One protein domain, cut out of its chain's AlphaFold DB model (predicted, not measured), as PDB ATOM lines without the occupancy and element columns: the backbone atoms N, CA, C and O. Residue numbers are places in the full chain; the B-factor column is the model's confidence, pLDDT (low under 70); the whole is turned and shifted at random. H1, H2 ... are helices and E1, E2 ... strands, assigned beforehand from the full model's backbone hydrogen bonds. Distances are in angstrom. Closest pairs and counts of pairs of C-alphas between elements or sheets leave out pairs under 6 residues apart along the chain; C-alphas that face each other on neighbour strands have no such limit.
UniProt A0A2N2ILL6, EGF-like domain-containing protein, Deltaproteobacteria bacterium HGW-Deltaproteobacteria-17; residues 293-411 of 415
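What this domain is: This is residues 293 to 411 of the 415 residues of the protein "EGF-like domain-containing protein" of Deltaproteobacteria bacterium HGW-Deltaproteobacteria-17 (UniProt A0A2N2ILL6). With little regular structure, five small two-stranded hairpins joined by loops make an open ring: E9-E10, E7-E8, E5-E6, E3-E4, with E1-E2 near E10 and H1 near E3. The 119 printed residues run E1, E2, H1, E3 to E10; mostly strand, 40 residues in named elements, sheets antiparallel. It is compact, radius of gyration of the C-alphas 13.9 A, spans 37 by 30 by 29 A.

Where its parts are: E9, residues 396 to 400, begins at C-alpha (204.759, 219.349, 248.934) and spans 13.0 A; E10, 406 to 410, spans 12.9 A, ending at (203.357, 215.365, 250.812). E8 is 380 to 383, E6 359 to 361, E4 338 to 340, E2 308 to 310, H1 321 to 324.

How they stand to each other: In hairpin E9 and E10, antiparallel at 142 degrees, N 397 and O 409, 2.8 A, are within hydrogen-bond range. Closest C-alphas are Arg 383 and Asn 407 for E8 and E10, 6.0 A; Leu 361 and Tyr 380 for E6 and E8, 6.3 A; Arg 340 and Tyr 359 for E4 and E6, 4.5 A. H1 is too short for O i to N i+4 pairs.

The domain as a whole: The printed part has no cut. Links E4 to E5, E6 to E7 and E8 to E9 are long. Eleven residues, among them 332 to 336, have pLDDT under 70.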
ATOM      1  N   ASP A 293     211.342 216.690 257.572       82.00
ATOM      2  CA  ASP A 293     211.307 216.630 259.030       82.00
ATOM      3  C   ASP A 293     209.911 216.224 259.501       82.00
ATOM      4  O   ASP A 293     208.991 217.037 259.582       82.00
ATOM      5  N   ALA A 294     209.750 214.948 259.850       68.62
ATOM      6  CA  ALA A 294     208.498 214.443 260.398       68.62
ATOM      7  C   ALA A 294     208.104 215.140 261.716       68.62
ATOM      8  O   ALA A 294     206.941 215.075 262.102       68.62
ATOM      9  N   THR A 295     209.029 215.805 262.417       65.38
ATOM     10  CA  THR A 295     208.735 216.558 263.647       65.38
ATOM     11  C   THR A 295     208.308 218.005 263.403       65.38
ATOM     12  O   THR A 295     207.883 218.668 264.352       65.38
ATOM     13  N   ALA A 296     208.365 218.488 262.159       63.56
ATOM     14  CA  ALA A 296     207.924 219.830 261.817       63.56
ATOM     15  C   ALA A 296     206.389 219.923 261.772       63.56
ATOM     16  O   ALA A 296     205.695 219.061 261.224       63.56
ATOM     17  N   ASP A 297     205.854 221.008 262.339       76.88
ATOM     18  CA  ASP A 297     204.468 221.408 262.107       76.88
ATOM     19  C   ASP A 297     204.235 221.567 260.597       76.88
ATOM     20  O   ASP A 297     205.090 222.074 259.867       76.88
ATOM     21  N   CYS A 298     203.055 221.169 260.118       77.81
ATOM     22  CA  CYS A 298     202.721 221.351 258.710       77.81
ATOM     23  C   CYS A 298     202.848 222.823 258.283       77.81
ATOM     24  O   CYS A 298     202.495 223.713 259.069       77.81
ATOM     25  N   PRO A 299     203.282 223.106 257.036       78.88
ATOM     26  CA  PRO A 299     203.391 224.472 256.536       78.88
ATOM     27  C   PRO A 299     202.102 225.274 256.752       78.88
ATOM     28  O   PRO A 299     201.000 224.723 256.758       78.88
ATOM     29  N   THR A 300     202.219 226.598 256.902       79.12
ATOM     30  CA  THR A 300     201.049 227.459 257.156       79.12
ATOM     31  C   THR A 300     199.966 227.232 256.096       79.12
ATOM     32  O   THR A 300     200.210 227.410 254.905       79.12
ATOM     33  N   GLY A 301     198.760 226.869 256.540       77.31
ATOM     34  CA  GLY A 301     197.630 226.526 255.668       77.31
ATOM     35  C   GLY A 301     197.343 225.026 255.572       77.31
ATOM     36  O   GLY A 301     196.250 224.664 255.152       77.31
ATOM     37  N   PHE A 302     198.253 224.169 256.038       79.94
ATOM     38  CA  PHE A 302     198.104 222.715 256.051       79.94
ATOM     39  C   PHE A 302     197.775 222.210 257.460       79.94
ATOM     40  O   PHE A 302     198.085 222.850 258.463       79.94
ATOM     41  N   SER A 303     197.106 221.062 257.548       83.94
ATOM     42  CA  SER A 303     196.802 220.374 258.812       83.94
ATOM     43  C   SER A 303     197.488 219.014 258.849       83.94
ATOM     44  O   SER A 303     197.524 218.331 257.831       83.94
ATOM     45  N   CYS A 304     198.004 218.601 260.007       81.50
ATOM     46  CA  CYS A 304     198.569 217.263 260.163       81.50
ATOM     47  C   CYS A 304     197.454 216.226 260.362       81.50
ATOM     48  O   CYS A 304     196.794 216.206 261.408       81.50
ATOM     49  N   LEU A 305     197.229 215.355 259.377       79.31
ATOM     50  CA  LEU A 305     196.241 214.279 259.450       79.31
ATOM     51  C   LEU A 305     196.903 212.931 259.134       79.31
ATOM     52  O   LEU A 305     197.434 212.739 258.046       79.31
ATOM     53  N   ASP A 306     196.874 212.025 260.116       75.31
ATOM     54  CA  ASP A 306     197.425 210.658 260.042       75.31
ATOM     55  C   ASP A 306     198.876 210.583 259.537       75.31
ATOM     56  O   ASP A 306     199.245 209.750 258.715       75.31
ATOM     57  N   GLY A 307     199.709 211.505 260.016       75.88
ATOM     58  CA  GLY A 307     201.124 211.529 259.676       75.88
ATOM     59  C   GLY A 307     201.473 212.292 258.399       75.88
ATOM     60  O   GLY A 307     202.643 212.313 258.030       75.88
ATOM     61  N   TYR A 308     200.500 212.930 257.736       78.88
ATOM     62  CA  TYR A 308     200.719 213.716 256.517       78.88
ATOM     63  C   TYR A 308     200.124 215.119 256.605       78.88
ATOM     64  O   TYR A 308     199.041 215.335 257.155       78.88
ATOM     65  N   CYS A 309     200.801 216.077 255.981       79.62
ATOM     66  CA  CYS A 309     200.288 217.425 255.811       79.62
ATOM     67  C   CYS A 309     199.255 217.474 254.688       79.62
ATOM     68  O   CYS A 309     199.547 217.187 253.526       79.62
ATOM     69  N   VAL A 310     198.031 217.850 255.055       79.38
ATOM     70  CA  VAL A 310     196.883 217.939 254.153       79.38
ATOM     71  C   VAL A 310     196.420 219.373 253.959       79.38
ATOM     72  O   VAL A 310     196.386 220.155 254.909       79.38
ATOM     73  N   ASP A 311     196.053 219.704 252.721       80.31
ATOM     74  CA  ASP A 311     195.464 221.000 252.367       80.31
ATOM     75  C   ASP A 311     193.937 220.924 252.545       80.31
ATOM     76  O   ASP A 311     193.263 220.254 251.751       80.31
ATOM     77  N   PRO A 312     193.359 221.609 253.548       73.88
ATOM     78  CA  PRO A 312     191.920 221.605 253.778       73.88
ATOM     79  C   PRO A 312     191.117 222.302 252.664       73.88
ATOM     80  O   PRO A 312     189.892 222.170 252.636       73.88
ATOM     81  N   ALA A 313     191.755 223.050 251.757       76.19
ATOM     82  CA  ALA A 313     191.098 223.704 250.628       76.19
ATOM     83  C   ALA A 313     190.838 222.757 249.441       76.19
ATOM     84  O   ALA A 313     190.015 223.081 248.577       76.19
ATOM     85  N   ILE A 314     191.491 221.589 249.386       70.94
ATOM     86  CA  ILE A 314     191.302 220.628 248.293       70.94
ATOM     87  C   ILE A 314     190.101 219.714 248.606       70.94
ATOM     88  O   ILE A 314     190.080 219.049 249.641       70.94
ATOM     89  N   PRO A 315     189.102 219.623 247.705       63.03
ATOM     90  CA  PRO A 315     187.801 219.008 247.993       63.03
ATOM     91  C   PRO A 315     187.826 217.488 248.196       63.03
ATOM     92  O   PRO A 315     186.859 216.937 248.718       63.03
ATOM     93  N   PHE A 316     188.895 216.804 247.785       66.69
ATOM     94  CA  PHE A 316     189.104 215.402 248.114       66.69
ATOM     95  C   PHE A 316     190.570 215.164 248.435       66.69
ATOM     96  O   PHE A 316     191.437 215.345 247.577       66.69
ATOM     97  N   GLN A 317     190.816 214.729 249.664       72.88
ATOM     98  CA  GLN A 317     192.079 214.149 250.063       72.88
ATOM     99  C   GLN A 317     191.789 212.851 250.800       72.88
ATOM    100  O   GLN A 317     191.184 212.905 251.867       72.88
ATOM    101  N   CYS A 318     192.173 211.699 250.240       78.56
ATOM    102  CA  CYS A 318     192.134 210.492 251.056       78.56
ATOM    103  C   CYS A 318     193.314 210.551 252.024       78.56
ATOM    104  O   CYS A 318     194.440 210.888 251.637       78.56
ATOM    105  N   VAL A 319     193.034 210.263 253.285       75.75
ATOM    106  CA  VAL A 319     194.029 210.146 254.348       75.75
ATOM    107  C   VAL A 319     193.878 208.803 255.041       75.75
ATOM    108  O   VAL A 319     194.862 208.123 255.293       75.75
ATOM    109  N   LEU A 320     192.635 208.379 255.244       81.88
ATOM    110  CA  LEU A 320     192.264 207.087 255.787       81.88
ATOM    111  C   LEU A 320     191.525 206.271 254.724       81.88
ATOM    112  O   LEU A 320     190.858 206.815 253.843       81.88
ATOM    113  N   ASP A 321     191.542 204.948 254.863       85.19
ATOM    114  CA  ASP A 321     190.758 204.038 254.009       85.19
ATOM    115  C   ASP A 321     189.268 204.415 253.962       85.19
ATOM    116  O   ASP A 321     188.608 204.299 252.928       85.19
ATOM    117  N   GLY A 322     188.740 204.946 255.071       82.81
ATOM    118  CA  GLY A 322     187.356 205.408 255.172       82.81
ATOM    119  C   GLY A 322     186.991 206.543 254.209       82.81
ATOM    120  O   GLY A 322     185.828 206.631 253.813       82.81
ATOM    121  N   ASP A 323     187.958 207.362 253.786       82.62
ATOM    122  CA  ASP A 323     187.728 208.491 252.873       82.62
ATOM    123  C   ASP A 323     187.437 208.021 251.444       82.62
ATOM    124  O   ASP A 323     186.761 208.701 250.670       82.62
ATOM    125  N   CYS A 324     187.922 206.830 251.098       83.50
ATOM    126  CA  CYS A 324     187.742 206.234 249.785       83.50
ATOM    127  C   CYS A 324     186.383 205.556 249.602       83.50
ATOM    128  O   CYS A 324     185.938 205.363 248.471       83.50
ATOM    129  N   GLY A 325     185.710 205.215 250.705       83.50
ATOM    130  CA  GLY A 325     184.481 204.434 250.690       83.50
ATOM    131  C   GLY A 325     184.673 202.988 250.205       83.50
ATOM    132  O   GLY A 325     185.699 202.595 249.650       83.50
ATOM    133  N   GLY A 326     183.648 202.159 250.419       85.50
ATOM    134  CA  GLY A 326     183.654 200.767 249.960       85.50
ATOM    135  C   GLY A 326     184.771 199.918 250.584       85.50
ATOM    136  O   GLY A 326     184.972 199.952 251.795       85.50
ATOM    137  N   ALA A 327     185.444 199.116 249.752       86.25
ATOM    138  CA  ALA A 327     186.582 198.264 250.121       86.25
ATOM    139  C   ALA A 327     187.927 198.835 249.631       86.25
ATOM    140  O   ALA A 327     188.893 198.089 249.467       86.25
ATOM    141  N   LEU A 328     187.966 200.136 249.331       89.94
ATOM    142  CA  LEU A 328     189.163 200.809 248.849       89.94
ATOM    143  C   LEU A 328     190.089 201.172 250.015       89.94
ATOM    144  O   LEU A 328     189.635 201.483 251.113       89.94
ATOM    145  N   THR A 329     191.387 201.166 249.741       89.75
ATOM    146  CA  THR A 329     192.448 201.571 250.669       89.75
ATOM    147  C   THR A 329     193.013 202.902 250.207       89.75
ATOM    148  O   THR A 329     193.261 203.085 249.011       89.75
ATOM    149  N   CYS A 330     193.229 203.839 251.122       86.12
ATOM    150  CA  CYS A 330     193.882 205.088 250.776       86.12
ATOM    151  C   CYS A 330     195.389 204.862 250.613       86.12
ATOM    152  O   CYS A 330     196.066 204.343 251.495       86.12
ATOM    153  N   ALA A 331     195.924 205.263 249.465       83.00
ATOM    154  CA  ALA A 331     197.349 205.362 249.223       83.00
ATOM    155  C   ALA A 331     197.750 206.845 249.331       83.00
ATOM    156  O   ALA A 331     197.408 207.629 248.436       83.00
ATOM    157  N   PRO A 332     198.506 207.252 250.369       68.44
ATOM    158  CA  PRO A 332     198.982 208.632 250.517       68.44
ATOM    159  C   PRO A 332     200.056 209.000 249.479       68.44
ATOM    160  O   PRO A 332     200.575 210.108 249.478       68.44
ATOM    161  N   SER A 333     200.368 208.084 248.558       65.88
ATOM    162  CA  SER A 333     201.417 208.220 247.557       65.88
ATOM    163  C   SER A 333     201.197 209.365 246.567       65.88
ATOM    164  O   SER A 333     202.137 209.714 245.870       65.88
ATOM    165  N   LEU A 334     200.009 209.961 246.445       68.88
ATOM    166  CA  LEU A 334     199.823 211.145 245.595       68.88
ATOM    167  C   LEU A 334     199.495 212.404 246.411       68.88
ATOM    168  O   LEU A 334     198.915 212.305 247.490       68.88
ATOM    169  N   PRO A 335     199.745 213.599 245.843       64.12
ATOM    170  CA  PRO A 335     199.403 214.890 246.434       64.12
ATOM    171  C   PRO A 335     197.973 215.073 246.978       64.12
ATOM    172  O   PRO A 335     197.778 215.865 247.901       64.12
ATOM    173  N   THR A 336     196.973 214.350 246.462       67.94
ATOM    174  CA  THR A 336     195.578 214.335 246.957       67.94
ATOM    175  C   THR A 336     195.220 213.036 247.691       67.94
ATOM    176  O   THR A 336     194.056 212.796 247.988       67.94
ATOM    177  N   GLY A 337     196.173 212.136 247.918       71.00
ATOM    178  CA  GLY A 337     195.873 210.727 248.153       71.00
ATOM    179  C   GLY A 337     195.206 210.082 246.927       71.00
ATOM    180  O   GLY A 337     194.609 210.751 246.077       71.00
ATOM    181  N   VAL A 338     195.332 208.765 246.798       83.75
ATOM    182  CA  VAL A 338     194.609 207.981 245.791       83.75
ATOM    183  C   VAL A 338     193.973 206.779 246.436       83.75
ATOM    184  O   VAL A 338     194.627 206.017 247.138       83.75
ATOM    185  N   CYS A 339     192.714 206.544 246.107       87.81
ATOM    186  CA  CYS A 339     192.053 205.313 246.488       87.81
ATOM    187  C   CYS A 339     192.516 204.158 245.604       87.81
ATOM    188  O   CYS A 339     192.425 204.222 244.374       87.81
ATOM    189  N   ARG A 340     193.019 203.102 246.240       92.38
ATOM    190  CA  ARG A 340     193.471 201.861 245.618       92.38
ATOM    191  C   ARG A 340     192.475 200.734 245.898       92.38
ATOM    192  O   ARG A 340     191.844 200.701 246.947       92.38
ATOM    193  N   GLY A 341     192.372 199.785 244.976       90.06
ATOM    194  CA  GLY A 341     191.504 198.611 245.067       90.06
ATOM    195  C   GLY A 341     190.264 198.683 244.179       90.06
ATOM    196  O   GLY A 341     189.403 197.817 244.288       90.06
ATOM    197  N   CYS A 342     190.160 199.689 243.307       93.38
ATOM    198  CA  CYS A 342     189.052 199.770 242.364       93.38
ATOM    199  C   CYS A 342     189.174 198.671 241.303       93.38
ATOM    200  O   CYS A 342     190.273 198.237 240.946       93.38
ATOM    201  N   THR A 343     188.037 198.242 240.777       94.50
ATOM    202  CA  THR A 343     187.958 197.375 239.597       94.50
ATOM    203  C   THR A 343     187.433 198.142 238.395       94.50
ATOM    204  O   THR A 343     187.973 198.000 237.301       94.50
ATOM    205  N   ASP A 344     186.482 199.048 238.630       92.56
ATOM    206  CA  ASP A 344     185.820 199.856 237.618       92.56
ATOM    207  C   ASP A 344     185.744 201.332 238.043       92.56
ATOM    208  O   ASP A 344     185.913 201.694 239.206       92.56
ATOM    209  N   ALA A 345     185.446 202.222 237.092       90.44
ATOM    210  CA  ALA A 345     185.326 203.660 237.357       90.44
ATOM    211  C   ALA A 345     184.214 204.024 238.361       90.44
ATOM    212  O   ALA A 345     184.277 205.082 238.976       90.44
ATOM    213  N   VAL A 346     183.196 203.170 238.518       92.75
ATOM    214  CA  VAL A 346     182.089 203.385 239.467       92.75
ATOM    215  C   VAL A 346     182.501 203.152 240.921       92.75
ATOM    216  O   VAL A 346     181.849 203.672 241.821       92.75
ATOM    217  N   ASP A 347     183.583 202.401 241.145       92.69
ATOM    218  CA  ASP A 347     184.120 202.170 242.486       92.69
ATOM    219  C   ASP A 347     184.780 203.439 243.037       92.69
ATOM    220  O   ASP A 347     184.930 203.588 244.246       92.69
ATOM    221  N   CYS A 348     185.182 204.356 242.153       90.56
ATOM    222  CA  CYS A 348     185.965 205.519 242.515       90.56
ATOM    223  C   CYS A 348     185.123 206.657 243.119       90.56
ATOM    224  O   CYS A 348     183.994 206.902 242.681       90.56
ATOM    225  N   PRO A 349     185.681 207.402 244.096       88.00
ATOM    226  CA  PRO A 349     185.018 208.564 244.675       88.00
ATOM    227  C   PRO A 349     184.672 209.626 243.630       88.00
ATOM    228  O   PRO A 349     185.330 209.763 242.596       88.00
ATOM    229  N   VAL A 350     183.660 210.444 243.928       84.75
ATOM    230  CA  VAL A 350     183.275 211.571 243.067       84.75
ATOM    231  C   VAL A 350     184.485 212.483 242.834       84.75
ATOM    232  O   VAL A 350     185.134 212.916 243.779       84.75
ATOM    233  N   GLY A 351     184.776 212.774 241.563       81.06
ATOM    234  CA  GLY A 351     185.977 213.512 241.146       81.06
ATOM    235  C   GLY A 351     187.082 212.621 240.566       81.06
ATOM    236  O   GLY A 351     187.944 213.130 239.853       81.06
ATOM    237  N   PHE A 352     187.004 211.303 240.771       86.12
ATOM    238  CA  PHE A 352     187.890 210.303 240.180       86.12
ATOM    239  C   PHE A 352     187.065 209.407 239.266       86.12
ATOM    240  O   PHE A 352     186.231 208.624 239.702       86.12
ATOM    241  N   ASN A 353     187.252 209.564 237.964       87.44
ATOM    242  CA  ASN A 353     186.376 208.997 236.942       87.44
ATOM    243  C   ASN A 353     186.992 207.802 236.210       87.44
ATOM    244  O   ASN A 353     186.415 207.323 235.231       87.44
ATOM    245  N   ARG A 354     188.161 207.318 236.645       91.31
ATOM    246  CA  ARG A 354     188.798 206.148 236.048       91.31
ATOM    247  C   ARG A 354     189.508 205.296 237.086       91.31
ATOM    248  O   ARG A 354     190.297 205.805 237.869       91.31
ATOM    249  N   CYS A 355     189.282 203.989 236.994       92.25
ATOM    250  CA  CYS A 355     190.132 202.999 237.626       92.25
ATOM    251  C   CYS A 355     191.223 202.558 236.642       92.25
ATOM    252  O   CYS A 355     190.915 202.077 235.548       92.25
ATOM    253  N   LEU A 356     192.494 202.739 236.997       89.88
ATOM    254  CA  LEU A 356     193.633 202.286 236.199       89.88
ATOM    255  C   LEU A 356     194.624 201.552 237.100       89.88
ATOM    256  O   LEU A 356     195.084 202.107 238.090       89.88
ATOM    257  N   ALA A 357     194.930 200.295 236.769       87.94
ATOM    258  CA  ALA A 357     195.801 199.429 237.574       87.94
ATOM    259  C   ALA A 357     195.383 199.331 239.062       87.94
ATOM    260  O   ALA A 357     196.219 199.175 239.949       87.94
ATOM    261  N   GLY A 358     194.079 199.436 239.335       89.88
ATOM    262  CA  GLY A 358     193.535 199.429 240.689       89.88
ATOM    263  C   GLY A 358     193.616 200.769 241.420       89.88
ATOM    264  O   GLY A 358     193.312 200.794 242.604       89.88
ATOM    265  N   TYR A 359     193.995 201.865 240.757       90.12
ATOM    266  CA  TYR A 359     194.038 203.215 241.320       90.12
ATOM    267  C   TYR A 359     192.947 204.104 240.719       90.12
ATOM    268  O   TYR A 359     192.749 204.129 239.502       90.12
ATOM    269  N   CYS A 360     192.265 204.863 241.572       90.25
ATOM    270  CA  CYS A 360     191.300 205.875 241.164       90.25
ATOM    271  C   CYS A 360     192.020 207.158 240.752       90.25
ATOM    272  O   CYS A 360     192.561 207.865 241.596       90.25
ATOM    273  N   LEU A 361     192.023 207.472 239.457       89.62
ATOM    274  CA  LEU A 361     192.713 208.636 238.899       89.62
ATOM    275  C   LEU A 361     191.715 209.672 238.373       89.62
ATOM    276  O   LEU A 361     190.692 209.328 237.771       89.62
ATOM    277  N   LYS A 362     192.036 210.956 238.573       88.94
ATOM    278  CA  LYS A 362     191.333 212.075 237.937       88.94
ATOM    279  C   LYS A 362     191.859 212.230 236.508       88.94
ATOM    280  O   LYS A 362     193.068 212.330 236.306       88.94
ATOM    281  N   THR A 363     190.977 212.257 235.513       90.25
ATOM    282  CA  THR A 363     191.368 212.650 234.149       90.25
ATOM    283  C   THR A 363     191.702 214.131 234.080       90.25
ATOM    284  O   THR A 363     191.049 214.935 234.739       90.25
ATOM    285  N   CYS A 364     192.632 214.506 233.215       91.88
ATOM    286  CA  CYS A 364     192.999 215.898 232.997       91.88
ATOM    287  C   CYS A 364     193.066 216.254 231.518       91.88
ATOM    288  O   CYS A 364     193.262 215.407 230.643       91.88
ATOM    289  N   SER A 365     192.888 217.542 231.244       91.94
ATOM    290  CA  SER A 365     193.022 218.135 229.917       91.94
ATOM    291  C   SER A 365     193.395 219.612 230.044       91.94
ATOM    292  O   SER A 365     193.350 220.173 231.135       91.94
ATOM    293  N   ALA A 366     193.686 220.282 228.926       85.75
ATOM    294  CA  ALA A 366     193.949 221.724 228.931       85.75
ATOM    295  C   ALA A 366     192.793 222.566 229.527       85.75
ATOM    296  O   ALA A 366     193.028 223.679 229.984       85.75
ATOM    297  N   GLY A 367     191.555 222.050 229.518       88.19
ATOM    298  CA  GLY A 367     190.381 222.717 230.096       88.19
ATOM    299  C   GLY A 367     189.990 222.246 231.502       88.19
ATOM    300  O   GLY A 367     189.105 222.846 232.102       88.19
ATOM    301  N   ASP A 368     190.621 221.191 232.016       87.62
ATOM    302  CA  ASP A 368     190.404 220.654 233.366       87.62
ATOM    303  C   ASP A 368     191.768 220.216 233.919       87.62
ATOM    304  O   ASP A 368     192.158 219.051 233.755       87.62
ATOM    305  N   PRO A 369     192.555 221.169 234.451       88.12
ATOM    306  CA  PRO A 369     193.892 220.883 234.933       88.12
ATOM    307  C   PRO A 369     193.851 220.017 236.194       88.12
ATOM    308  O   PRO A 369     192.834 219.860 236.885       88.12
ATOM    309  N   CYS A 370     195.007 219.439 236.490       87.88
ATOM    310  CA  CYS A 370     195.202 218.743 237.745       87.88
ATOM    311  C   CYS A 370     195.224 219.716 238.925       87.88
ATOM    312  O   CYS A 370     195.529 220.893 238.727       87.88
ATOM    313  N   PRO A 371     194.883 219.242 240.138       83.31
ATOM    314  CA  PRO A 371     195.103 220.007 241.358       83.31
ATOM    315  C   PRO A 371     196.571 220.430 241.507       83.31
ATOM    316  O   PRO A 371     197.462 219.798 240.933       83.31
ATOM    317  N   ASP A 372     196.817 221.466 242.306       79.44
ATOM    318  CA  ASP A 372     198.174 221.922 242.606       79.44
ATOM    319  C   ASP A 372     199.029 220.774 243.179       79.44
ATOM    320  O   ASP A 372     198.546 219.908 243.908       79.44
ATOM    321  N   GLY A 373     200.305 220.727 242.779       74.31
ATOM    322  CA  GLY A 373     201.231 219.635 243.118       74.31
ATOM    323  C   GLY A 373     201.155 218.405 242.200       74.31
ATOM    324  O   GLY A 373     202.010 217.527 242.289       74.31
ATOM    325  N   MET A 374     200.191 218.340 241.276       84.88
ATOM    326  CA  MET A 374     200.072 217.269 240.279       84.88
ATOM    327  C   MET A 374     200.386 217.751 238.860       84.88
ATOM    328  O   MET A 374     200.244 218.929 238.536       84.88
ATOM    329  N   SER A 375     200.768 216.817 237.985       89.00
ATOM    330  CA  SER A 375     200.928 217.065 236.548       89.00
ATOM    331  C   SER A 375     200.001 216.171 235.730       89.00
ATOM    332  O   SER A 375     199.651 215.062 236.144       89.00
ATOM    333  N   CYS A 376     199.584 216.671 234.568       90.88
ATOM    334  CA  CYS A 376     198.757 215.924 233.635       90.88
ATOM    335  C   CYS A 376     199.632 215.047 232.734       90.88
ATOM    336  O   CYS A 376     200.176 215.526 231.740       90.88
ATOM    337  N   THR A 377     199.722 213.757 233.047       84.69
ATOM    338  CA  THR A 377     200.533 212.785 232.304       84.69
ATOM    339  C   THR A 377     199.617 211.746 231.672       84.69
ATOM    340  O   THR A 377     198.828 211.089 232.352       84.69
ATOM    341  N   ASN A 378     199.681 211.604 230.344       85.88
ATOM    342  CA  ASN A 378     198.853 210.660 229.578       85.88
ATOM    343  C   ASN A 378     197.332 210.811 229.809       85.88
ATOM    344  O   ASN A 378     196.580 209.840 229.724       85.88
ATOM    345  N   GLY A 379     196.874 212.036 230.089       89.69
ATOM    346  CA  GLY A 379     195.462 212.346 230.334       89.69
ATOM    347  C   GLY A 379     194.977 212.056 231.757       89.69
ATOM    348  O   GLY A 379     193.768 212.111 231.991       89.69
ATOM    349  N   TYR A 380     195.884 211.781 232.704       89.00
ATOM    350  CA  TYR A 380     195.572 211.616 234.128       89.00
ATOM    351  C   TYR A 380     196.440 212.495 235.012       89.00
ATOM    352  O   TYR A 380     197.592 212.781 234.692       89.00
ATOM    353  N   CYS A 381     195.885 212.880 236.154       87.94
ATOM    354  CA  CYS A 381     196.639 213.552 237.196       87.94
ATOM    355  C   CYS A 381     197.525 212.558 237.934       87.94
ATOM    356  O   CYS A 381     197.028 211.656 238.609       87.94
ATOM    357  N   GLY A 382     198.832 212.733 237.773       85.00
ATOM    358  CA  GLY A 382     199.874 212.000 238.481       85.00
ATOM    359  C   GLY A 382     200.739 212.932 239.324       85.00
ATOM    360  O   GLY A 382     200.465 214.131 239.438       85.00
ATOM    361  N   ARG A 383     201.805 212.376 239.910       83.81
ATOM    362  CA  ARG A 383     202.827 213.175 240.596       83.81
ATOM    363  C   ARG A 383     203.444 214.172 239.616       83.81
ATOM    364  O   ARG A 383     203.646 213.855 238.443       83.81
ATOM    365  N   LYS A 384     203.711 215.387 240.091       87.75
ATOM    366  CA  LYS A 384     204.531 216.345 239.353       87.75
ATOM    367  C   LYS A 384     206.001 215.967 239.558       87.75
ATOM    368  O   LYS A 384     206.418 215.825 240.702       87.75
ATOM    369  N   LEU A 385     206.747 215.796 238.466       87.94
ATOM    370  CA  LEU A 385     208.204 215.654 238.517       87.94
ATOM    371  C   LEU A 385     208.827 216.953 239.041       87.94
ATOM    372  O   LEU A 385     208.315 218.041 238.759       87.94
ATOM    373  N   CYS A 386     209.919 216.839 239.783       87.06
ATOM    374  CA  CYS A 386     210.649 217.971 240.342       87.06
ATOM    375  C   CYS A 386     212.157 217.735 240.236       87.06
ATOM    376  O   CYS A 386     212.610 216.603 240.345       87.06
ATOM    377  N   ALA A 387     212.920 218.799 240.015       82.94
ATOM    378  CA  ALA A 387     214.373 218.830 240.153       82.94
ATOM    379  C   ALA A 387     214.786 219.368 241.535       82.94
ATOM    380  O   ALA A 387     215.857 219.038 242.032       82.94
ATOM    381  N   GLY A 388     213.925 220.161 242.180       80.62
ATOM    382  CA  GLY A 388     214.125 220.631 243.546       80.62
ATOM    383  C   GLY A 388     212.831 221.043 244.241       80.62
ATOM    384  O   GLY A 388     211.749 221.035 243.652       80.62
ATOM    385  N   ALA A 389     212.938 221.451 245.509       79.75
ATOM    386  CA  ALA A 389     211.792 221.874 246.319       79.75
ATOM    387  C   ALA A 389     210.956 222.993 245.659       79.75
ATOM    388  O   ALA A 389     209.734 223.009 245.792       79.75
ATOM    389  N   ALA A 390     211.592 223.891 244.898       83.12
ATOM    390  CA  ALA A 390     210.927 224.999 244.207       83.12
ATOM    391  C   ALA A 390     209.962 224.558 243.089       83.12
ATOM    392  O   ALA A 390     209.072 225.322 242.708       83.12
ATOM    393  N   ASP A 391     210.104 223.336 242.567       85.81
ATOM    394  CA  ASP A 391     209.185 222.794 241.564       85.81
ATOM    395  C   ASP A 391     207.871 222.309 242.182       85.81
ATOM    396  O   ASP A 391     206.870 222.136 241.472       85.81
ATOM    397  N   CYS A 392     207.846 222.103 243.497       84.69
ATOM    398  CA  CYS A 392     206.685 221.619 244.216       84.69
ATOM    399  C   CYS A 392     205.796 222.768 244.697       84.69
ATOM    400  O   CYS A 392     206.248 223.863 245.025       84.69
ATOM    401  N   ALA A 393     204.482 222.532 244.689       83.19
ATOM    402  CA  ALA A 393     203.538 223.489 245.256       83.19
ATOM    403  C   ALA A 393     203.724 223.564 246.788       83.19
ATOM    404  O   ALA A 393     204.253 222.619 247.381       83.19
ATOM    405  N   PRO A 394     203.280 224.647 247.454       79.25
ATOM    406  CA  PRO A 394     203.304 224.721 248.914       79.25
ATOM    407  C   PRO A 394     202.673 223.474 249.550       79.25
ATOM    408  O   PRO A 394     201.653 222.995 249.062       79.25
ATOM    409  N   GLY A 395     203.289 222.944 250.612       73.69
ATOM    410  CA  GLY A 395     202.844 221.708 251.275       73.69
ATOM    411  C   GLY A 395     203.280 220.403 250.604       73.69
ATOM    412  O   GLY A 395     202.892 219.325 251.062       73.69
ATOM    413  N   TYR A 396     204.122 220.490 249.574       81.75
ATOM    414  CA  TYR A 396     204.759 219.349 248.934       81.75
ATOM    415  C   TYR A 396     206.286 219.474 248.953       81.75
ATOM    416  O   TYR A 396     206.835 220.572 248.969       81.75
ATOM    417  N   THR A 397     206.953 218.328 248.931       82.62
ATOM    418  CA  THR A 397     208.405 218.157 248.976       82.62
ATOM    419  C   THR A 397     208.872 217.373 247.755       82.62
ATOM    420  O   THR A 397     208.151 216.499 247.275       82.62
ATOM    421  N   CYS A 398     210.059 217.685 247.238       86.25
ATOM    422  CA  CYS A 398     210.645 216.912 246.156       86.25
ATOM    423  C   CYS A 398     211.382 215.697 246.729       86.25
ATOM    424  O   CYS A 398     212.360 215.861 247.454       86.25
ATOM    425  N   VAL A 399     210.907 214.490 246.415       83.38
ATOM    426  CA  VAL A 399     211.448 213.230 246.943       83.38
ATOM    427  C   VAL A 399     212.035 212.397 245.812       83.38
ATOM    428  O   VAL A 399     211.315 212.041 244.867       83.38
ATOM    429  N   SER A 400     213.319 212.058 245.944       80.88
ATOM    430  CA  SER A 400     214.007 211.102 245.073       80.88
ATOM    431  C   SER A 400     213.378 209.721 245.179       80.88
ATOM    432  O   SER A 400     213.094 209.216 246.263       80.88
ATOM    433  N   GLN A 401     213.161 209.095 244.035       80.62
ATOM    434  CA  GLN A 401     212.680 207.730 243.913       80.62
ATOM    435  C   GLN A 401     213.845 206.793 243.592       80.62
ATOM    436  O   GLN A 401     214.914 207.206 243.148       80.62
ATOM    437  N   THR A 402     213.620 205.493 243.757       72.94
ATOM    438  CA  THR A 402     214.630 204.464 243.459       72.94
ATOM    439  C   THR A 402     214.972 204.335 241.974       72.94
ATOM    440  O   THR A 402     215.973 203.716 241.641       72.94
ATOM    441  N   ASP A 403     214.128 204.862 241.084       68.50
ATOM    442  CA  ASP A 403     214.392 204.936 239.641       68.50
ATOM    443  C   ASP A 403     215.169 206.207 239.249       68.50
ATOM    444  O   ASP A 403     215.308 206.509 238.068       68.50
ATOM    445  N   GLY A 404     215.640 206.973 240.242       72.06
ATOM    446  CA  GLY A 404     216.374 208.219 240.065       72.06
ATOM    447  C   GLY A 404     215.532 209.382 239.521       72.06
ATOM    448  O   GLY A 404     216.063 210.469 239.296       72.06
ATOM    449  N   SER A 405     214.221 209.197 239.335       80.50
ATOM    450  CA  SER A 405     213.295 210.318 239.190       80.50
ATOM    451  C   SER A 405     213.050 210.986 240.542       80.50
ATOM    452  O   SER A 405     213.151 210.347 241.587       80.50
ATOM    453  N   SER A 406     212.651 212.254 240.532       81.69
ATOM    454  CA  SER A 406     212.187 212.946 241.734       81.69
ATOM    455  C   SER A 406     210.780 213.478 241.513       81.69
ATOM    456  O   SER A 406     210.435 213.985 240.442       81.69
ATOM    457  N   ASN A 407     209.928 213.313 242.521       87.88
ATOM    458  CA  ASN A 407     208.512 213.650 242.441       87.88
ATOM    459  C   ASN A 407     208.064 214.473 243.646       87.88
ATOM    460  O   ASN A 407     208.533 214.260 244.760       87.88
ATOM    461  N   CYS A 408     207.088 215.355 243.434       85.38
ATOM    462  CA  CYS A 408     206.446 216.075 244.524       85.38
ATOM    463  C   CYS A 408     205.558 215.131 245.352       85.38
ATOM    464  O   CYS A 408     204.553 214.604 244.858       85.38
ATOM    465  N   GLU A 409     205.914 214.946 246.619       82.62
ATOM    466  CA  GLU A 409     205.183 214.181 247.630       82.62
ATOM    467  C   GLU A 409     204.712 215.087 248.776       82.62
ATOM    468  O   GLU A 409     205.093 216.249 248.860       82.62
ATOM    469  N   ARG A 410     203.824 214.596 249.645       79.50
ATOM    470  CA  ARG A 410     203.357 215.365 250.812       79.50
ATOM    471  C   ARG A 410     204.415 215.372 251.908       79.50
ATOM    472  O   ARG A 410     205.062 214.354 252.126       79.50
ATOM    473  N   PHE A 411     204.495 216.466 252.667       77.69
ATOM    474  CA  PHE A 411     205.224 216.441 253.937       77.69
ATOM    475  C   PHE A 411     204.601 215.418 254.887       77.69
ATOM    476  O   PHE A 411     203.373 215.331 255.008       77.69
TER     477      PHE A 411